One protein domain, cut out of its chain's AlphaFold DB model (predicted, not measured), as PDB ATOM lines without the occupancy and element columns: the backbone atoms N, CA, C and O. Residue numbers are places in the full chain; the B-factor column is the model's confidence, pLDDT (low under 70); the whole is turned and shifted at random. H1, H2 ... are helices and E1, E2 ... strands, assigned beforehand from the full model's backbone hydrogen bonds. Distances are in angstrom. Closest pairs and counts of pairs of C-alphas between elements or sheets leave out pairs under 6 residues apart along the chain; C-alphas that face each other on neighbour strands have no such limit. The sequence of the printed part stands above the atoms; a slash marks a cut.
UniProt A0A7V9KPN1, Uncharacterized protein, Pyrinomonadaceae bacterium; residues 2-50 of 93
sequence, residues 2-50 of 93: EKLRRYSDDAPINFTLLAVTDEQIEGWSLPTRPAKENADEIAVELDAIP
ATOM      1  N   GLU A   2      40.578  48.596   8.853       71.44
ATOM      2  CA  GLU A   2      41.575  48.861   7.789       71.44
ATOM      3  C   GLU A   2      42.548  50.027   8.079       71.44
ATOM      4  O   GLU A   2      43.750  49.911   7.855       71.44
ATOM      5  N   LYS A   3      42.055  51.145   8.631       76.19
ATOM      6  CA  LYS A   3      42.909  52.293   8.988       76.19
ATOM      7  C   LYS A   3      43.866  51.991  10.143       76.19
ATOM      8  O   LYS A   3      45.000  52.434  10.091       76.19
ATOM      9  N   LEU A   4      43.430  51.244  11.160       78.06
ATOM     10  CA  LEU A   4      44.273  50.923  12.319       78.06
ATOM     11  C   LEU A   4      45.400  49.967  11.924       78.06
ATOM     12  O   LEU A   4      46.541  50.210  12.287       78.06
ATOM     13  N   ARG A   5      45.101  48.974  11.076       77.81
ATOM     14  CA  ARG A   5      46.112  48.070  10.500       77.81
ATOM     15  C   ARG A   5      47.153  48.791   9.637       77.81
ATOM     16  O   ARG A   5      48.274  48.326   9.518       77.81
ATOM     17  N   ARG A   6      46.794  49.926   9.026       79.06
ATOM     18  CA  ARG A   6      47.720  50.735   8.215       79.06
ATOM     19  C   ARG A   6      48.747  51.498   9.059       79.06
ATOM     20  O   ARG A   6      49.814  51.803   8.547       79.06
ATOM     21  N   TYR A   7      48.407  51.839  10.301       83.38
ATOM     22  CA  TYR A   7      49.243  52.660  11.187       83.38
ATOM     23  C   TYR A   7      49.827  51.880  12.368       83.38
ATOM     24  O   TYR A   7      50.467  52.478  13.224       83.38
ATOM     25  N   SER A   8      49.584  50.571  12.453       77.44
ATOM     26  CA  SER A   8      50.049  49.744  13.567       77.44
ATOM     27  C   SER A   8      51.473  49.231  13.414       77.44
ATOM     28  O   SER A   8      51.911  48.478  14.278       77.44
ATOM     29  N   ASP A   9      52.170  49.580  12.331       79.56
ATOM     30  CA  ASP A   9      53.396  48.904  11.903       79.56
ATOM     31  C   ASP A   9      53.212  47.372  12.015       79.56
ATOM     32  O   ASP A   9      52.288  46.831  11.402       79.56
ATOM     33  N   ASP A  10      54.003  46.699  12.861       79.75
ATOM     34  CA  ASP A  10      53.933  45.257  13.156       79.75
ATOM     35  C   ASP A  10      53.260  44.919  14.506       79.75
ATOM     36  O   ASP A  10      53.282  43.771  14.958       79.75
ATOM     37  N   ALA A  11      52.670  45.902  15.192       82.81
ATOM     38  CA  ALA A  11      51.997  45.657  16.460       82.81
ATOM     39  C   ALA A  11      50.734  44.798  16.243       82.81
ATOM     40  O   ALA A  11      49.890  45.136  15.402       82.81
ATOM     41  N   PRO A  12      50.554  43.698  16.998       82.25
ATOM     42  CA  PRO A  12      49.376  42.856  16.861       82.25
ATOM     43  C   PRO A  12      48.126  43.629  17.297       82.25
ATOM     44  O   PRO A  12      48.015  44.051  18.447       82.25
ATOM     45  N   ILE A  13      47.165  43.789  16.383       84.31
ATOM     46  CA  ILE A  13      45.845  44.345  16.696       84.31
ATOM     47  C   ILE A  13      44.831  43.211  16.773       84.31
ATOM     48  O   ILE A  13      44.595  42.514  15.784       84.31
ATOM     49  N   ASN A  14      44.181  43.099  17.928       84.81
ATOM     50  CA  ASN A  14      43.063  42.194  18.153       84.81
ATOM     51  C   ASN A  14      41.766  43.003  18.231       84.81
ATOM     52  O   ASN A  14      41.708  44.015  18.929       84.81
ATOM     53  N   PHE A  15      40.737  42.557  17.514       85.88
ATOM     54  CA  PHE A  15      39.384  43.098  17.618       85.88
ATOM     55  C   PHE A  15      38.482  42.034  18.224       85.88
ATOM     56  O   PHE A  15      38.427  40.913  17.719       85.88
ATOM     57  N   THR A  16      37.754  42.408  19.270       86.00
ATOM     58  CA  THR A  16      36.763  41.550  19.916       86.00
ATOM     59  C   THR A  16      35.423  42.264  19.876       86.00
ATOM     60  O   THR A  16      35.324  43.425  20.276       86.00
ATOM     61  N   LEU A  17      34.393  41.586  19.372       87.31
ATOM     62  CA  LEU A  17      33.030  42.092  19.440       87.31
ATOM     63  C   LEU A  17      32.451  41.735  20.811       87.31
ATOM     64  O   LEU A  17      32.318  40.558  21.137       87.31
ATOM     65  N   LEU A  18      32.128  42.752  21.606       88.38
ATOM     66  CA  LEU A  18      31.482  42.582  22.903       88.38
ATOM     67  C   LEU A  18      29.961  42.662  22.707       88.38
ATOM     68  O   LEU A  18      29.397  43.752  22.642       88.38
ATOM     69  N   ALA A  19      29.323  41.505  22.544       87.12
ATOM     70  CA  ALA A  19      27.868  41.367  22.509       87.12
ATOM     71  C   ALA A  19      27.358  40.778  23.828       87.12
ATOM     72  O   ALA A  19      28.108  40.112  24.543       87.12
ATOM     73  N   VAL A  20      26.079  41.015  24.129       89.94
ATOM     74  CA  VAL A  20      25.407  40.322  25.231       89.94
ATOM     75  C   VAL A  20      25.272  38.832  24.894       89.94
ATOM     76  O   VAL A  20      24.968  38.490  23.751       89.94
ATOM     77  N   THR A  21      25.530  37.955  25.862       91.69
ATOM     78  CA  THR A  21      25.393  36.496  25.700       91.69
ATOM     79  C   THR A  21      24.033  36.008  26.185       91.69
ATOM     80  O   THR A  21      23.396  36.667  27.009       91.69
ATOM     81  N   ASP A  22      23.599  34.830  25.739       91.44
ATOM     82  CA  ASP A  22      22.334  34.233  26.186       91.44
ATOM     83  C   ASP A  22      22.296  34.054  27.713       91.44
ATOM     84  O   ASP A  22      21.290  34.370  28.351       91.44
ATOM     85  N   GLU A  23      23.418  33.673  28.340       93.31
ATOM     86  CA  GLU A  23      23.489  33.557  29.801       93.31
ATOM     87  C   GLU A  23      23.325  34.908  30.507       93.31
ATOM     88  O   GLU A  23      22.776  34.969  31.608       93.31
ATOM     89  N   GLN A  24      23.791  36.002  29.899       93.69
ATOM     90  CA  GLN A  24      23.593  37.352  30.430       93.69
ATOM     91  C   GLN A  24      22.142  37.807  30.261       93.69
ATOM     92  O   GLN A  24      21.590  38.414  31.178       93.69
ATOM     93  N   ILE A  25      21.508  37.486  29.128       93.81
ATOM     94  CA  ILE A  25      20.091  37.781  28.881       93.81
ATOM     95  C   ILE A  25      19.227  37.106  29.948       93.81
ATOM     96  O   ILE A  25      18.423  37.773  30.600       93.81
ATOM     97  N   GLU A  26      19.425  35.809  30.171       93.81
ATOM     98  CA  GLU A  26      18.683  35.053  31.180       93.81
ATOM     99  C   GLU A  26      19.048  35.498  32.603       93.81
ATOM    100  O   GLU A  26      18.172  35.813  33.413       93.81
ATOM    101  N   GLY A  27      20.346  35.588  32.903       95.06
ATOM    102  CA  GLY A  27      20.861  35.895  34.235       95.06
ATOM    103  C   GLY A  27      20.526  37.304  34.722       95.06
ATOM    104  O   GLY A  27      20.380  37.517  35.928       95.06
ATOM    105  N   TRP A  28      20.380  38.268  33.811       94.94
ATOM    106  CA  TRP A  28      19.972  39.641  34.133       94.94
ATOM    107  C   TRP A  28      18.501  39.912  33.813       94.94
ATOM    108  O   TRP A  28      18.032  41.023  34.043       94.94
ATOM    109  N   SER A  29      17.766  38.898  33.338       94.38
ATOM    110  CA  SER A  29      16.352  39.004  32.961       94.38
ATOM    111  C   SER A  29      16.096  40.158  31.985       94.38
ATOM    112  O   SER A  29      15.180  40.964  32.175       94.38
ATOM    113  N   LEU A  30      16.939  40.260  30.955       94.75
ATOM    114  CA  LEU A  30      16.874  41.355  29.995       94.75
ATOM    115  C   LEU A  30      15.656  41.203  29.070       94.75
ATOM    116  O   LEU A  30      15.355  40.094  28.618       94.75
ATOM    117  N   PRO A  31      14.957  42.303  28.742       93.81
ATOM    118  CA  PRO A  31      13.881  42.283  27.768       93.81
ATOM    119  C   PRO A  31      14.420  41.939  26.379       93.81
ATOM    120  O   PRO A  31      15.352  42.561  25.870       93.81
ATOM    121  N   THR A  32      13.774  40.965  25.751       92.62
ATOM    122  CA  THR A  32      14.086  40.502  24.404       92.62
ATOM    123  C   THR A  32      13.057  41.011  23.404       92.62
ATOM    124  O   THR A  32      11.883  41.221  23.720       92.62
ATOM    125  N   ARG A  33      13.494  41.211  22.163       90.31
ATOM    126  CA  ARG A  33      12.624  41.529  21.031       90.31
ATOM    127  C   ARG A  33      13.078  40.790  19.775       90.31
ATOM    128  O   ARG A  33      14.251  40.444  19.686       90.31
ATOM    129  N   PRO A  34      12.203  40.604  18.777       90.12
ATOM    130  CA  PRO A  34      12.625  40.105  17.474       90.12
ATOM    131  C   PRO A  34      13.691  41.018  16.854       90.12
ATOM    132  O   PRO A  34      13.609  42.255  16.957       90.12
ATOM    133  N   ALA A  35      14.688  40.421  16.206       88.00
ATOM    134  CA  ALA A  35      15.710  41.167  15.494       88.00
ATOM    135  C   ALA A  35      15.118  41.861  14.258       88.00
ATOM    136  O   ALA A  35      14.084  41.484  13.706       88.00
ATOM    137  N   LYS A  36      15.774  42.949  13.839       82.88
ATOM    138  CA  LYS A  36      15.258  43.826  12.778       82.88
ATOM    139  C   LYS A  36      15.260  43.155  11.400       82.88
ATOM    140  O   LYS A  36      14.370  43.430  10.602       82.88
ATOM    141  N   GLU A  37      16.271  42.341  11.115       84.19
ATOM    142  CA  GLU A  37      16.445  41.691   9.808       84.19
ATOM    143  C   GLU A  37      15.858  40.277   9.774       84.19
ATOM    144  O   GLU A  37      15.373  39.847   8.730       84.19
ATOM    145  N   ASN A  38      15.840  39.589  10.919       85.62
ATOM    146  CA  ASN A  38      15.309  38.242  11.060       85.62
ATOM    147  C   ASN A  38      14.411  38.148  12.303       85.62
ATOM    148  O   ASN A  38      14.889  38.229  13.429       85.62
ATOM    149  N   ALA A  39      13.102  37.982  12.103       80.81
ATOM    150  CA  ALA A  39      12.141  37.942  13.205       80.81
ATOM    151  C   ALA A  39      12.250  36.672  14.072       80.81
ATOM    152  O   ALA A  39      11.740  36.671  15.191       80.81
ATOM    153  N   ASP A  40      12.913  35.626  13.570       84.56
ATOM    154  CA  ASP A  40      13.169  34.387  14.311       84.56
ATOM    155  C   ASP A  40      14.383  34.509  15.253       84.56
ATOM    156  O   ASP A  40      14.591  33.658  16.116       84.56
ATOM    157  N   GLU A  41      15.179  35.573  15.112       85.56
ATOM    158  CA  GLU A  41      16.310  35.877  15.987       85.56
ATOM    159  C   GLU A  41      15.904  36.833  17.106       85.56
ATOM    160  O   GLU A  41      15.074  37.732  16.936       85.56
ATOM    161  N   ILE A  42      16.533  36.660  18.265       87.44
ATOM    162  CA  ILE A  42      16.315  37.500  19.435       87.44
ATOM    163  C   ILE A  42      17.384  38.593  19.483       87.44
ATOM    164  O   ILE A  42      18.572  38.337  19.318       87.44
ATOM    165  N   ALA A  43      16.950  39.820  19.746       90.12
ATOM    166  CA  ALA A  43      17.790  40.977  19.992       90.12
ATOM    167  C   ALA A  43      17.454  41.601  21.351       90.12
ATOM    168  O   ALA A  43      16.305  41.581  21.802       90.12
ATOM    169  N   VAL A  44      18.462  42.202  21.977       92.25
ATOM    170  CA  VAL A  44      18.340  42.960  23.226       92.25
ATOM    171  C   VAL A  44      18.881  44.361  22.990       92.25
ATOM    172  O   VAL A  44      19.897  44.538  22.316       92.25
ATOM    173  N   GLU A  45      18.179  45.362  23.511       91.25
ATOM    174  CA  GLU A  45      18.646  46.745  23.454       91.25
ATOM    175  C   GLU A  45      19.762  46.977  24.475       91.25
ATOM    176  O   GLU A  45      19.719  46.469  25.595       91.25
ATOM    177  N   LEU A  46      20.771  47.767  24.105       89.69
ATOM    178  CA  LEU A  46      21.917  48.028  24.981       89.69
ATOM    179  C   LEU A  46      21.510  48.762  26.267       89.69
ATOM    180  O   LEU A  46      22.074  48.506  27.327       89.69
ATOM    181  N   ASP A  47      20.527  49.661  26.174       91.19
ATOM    182  CA  ASP A  47      19.992  50.427  27.307       91.19
ATOM    183  C   ASP A  47      19.163  49.576  28.281       91.19
ATOM    184  O   ASP A  47      18.849  50.029  29.382       91.19
ATOM    185  N   ALA A  48      18.859  48.331  27.910       94.31
ATOM    186  CA  ALA A  48      18.236  47.366  28.794       94.31
ATOM    187  C   ALA A  48      19.228  46.764  29.803       94.31
ATOM    188  O   ALA A  48      18.804  46.252  30.841       94.31
ATOM    189  N   ILE A  49      20.537  46.821  29.523       94.56
ATOM    190  CA  ILE A  49      21.571  46.373  30.459       94.56
ATOM    191  C   ILE A  49      21.690  47.406  31.592       94.56
ATOM    192  O   ILE A  49      21.877  48.594  31.313       94.56
ATOM    193  N   PRO A  50      21.643  46.987  32.873       94.00
ATOM    194  CA  PRO A  50      21.872  47.894  33.991       94.00
ATOM    195  C   PRO A  50      23.206  48.656  33.848       94.00
ATOM    196  O   PRO A  50      24.219  48.036  33.505       94.00
TER     197      PRO A  50
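Overview. This is residues 2 to 50 of the 93 residues of an uncharacterized protein of Pyrinomonadaceae bacterium (UniProt A0A7V9KPN1). What shape is this? With little regular structure, it is a small head of H2 and the hairpin E1 and E2, and a long arm, residues 8 to 21, leading there from H1 at the far end. How large is it? The 49 printed residues, of mixed class with 18 in H1, H2, E1 and E2 in that order, are extended, with a radius of gyration of the C-alphas of 16.3 A and spans of 43 by 25 by 17 A.

Arrangement. What is near H1? H1, residues 2 to 7, is apart from H2, residues 22 to 27; every O i to N i+4 pair in both is within hydrogen-bond range. How do the strands pair? E1, residues 32 to 34, and E2, residues 42 to 44, are an antiparallel hairpin at 130 degrees, with N 33 and O 43 within hydrogen-bond range at 2.9 A. How near is H2? Its closest C-alpha to E2 is that of Ile 25, 7.9 A from that of Val 44.

Along the chain. Where does H1 begin? C-alpha 2 is at (41.575, 48.861, 7.789), and H1 is 9.2 A long. Where does E2 end? C-alpha 44 is at (18.340, 42.960, 23.226).

Size, cuts and confidence. Which link is long? H1 to H2 is. Is anything cut or uncertain? The printed part has no cut, and no printed residue is under pLDDT 70.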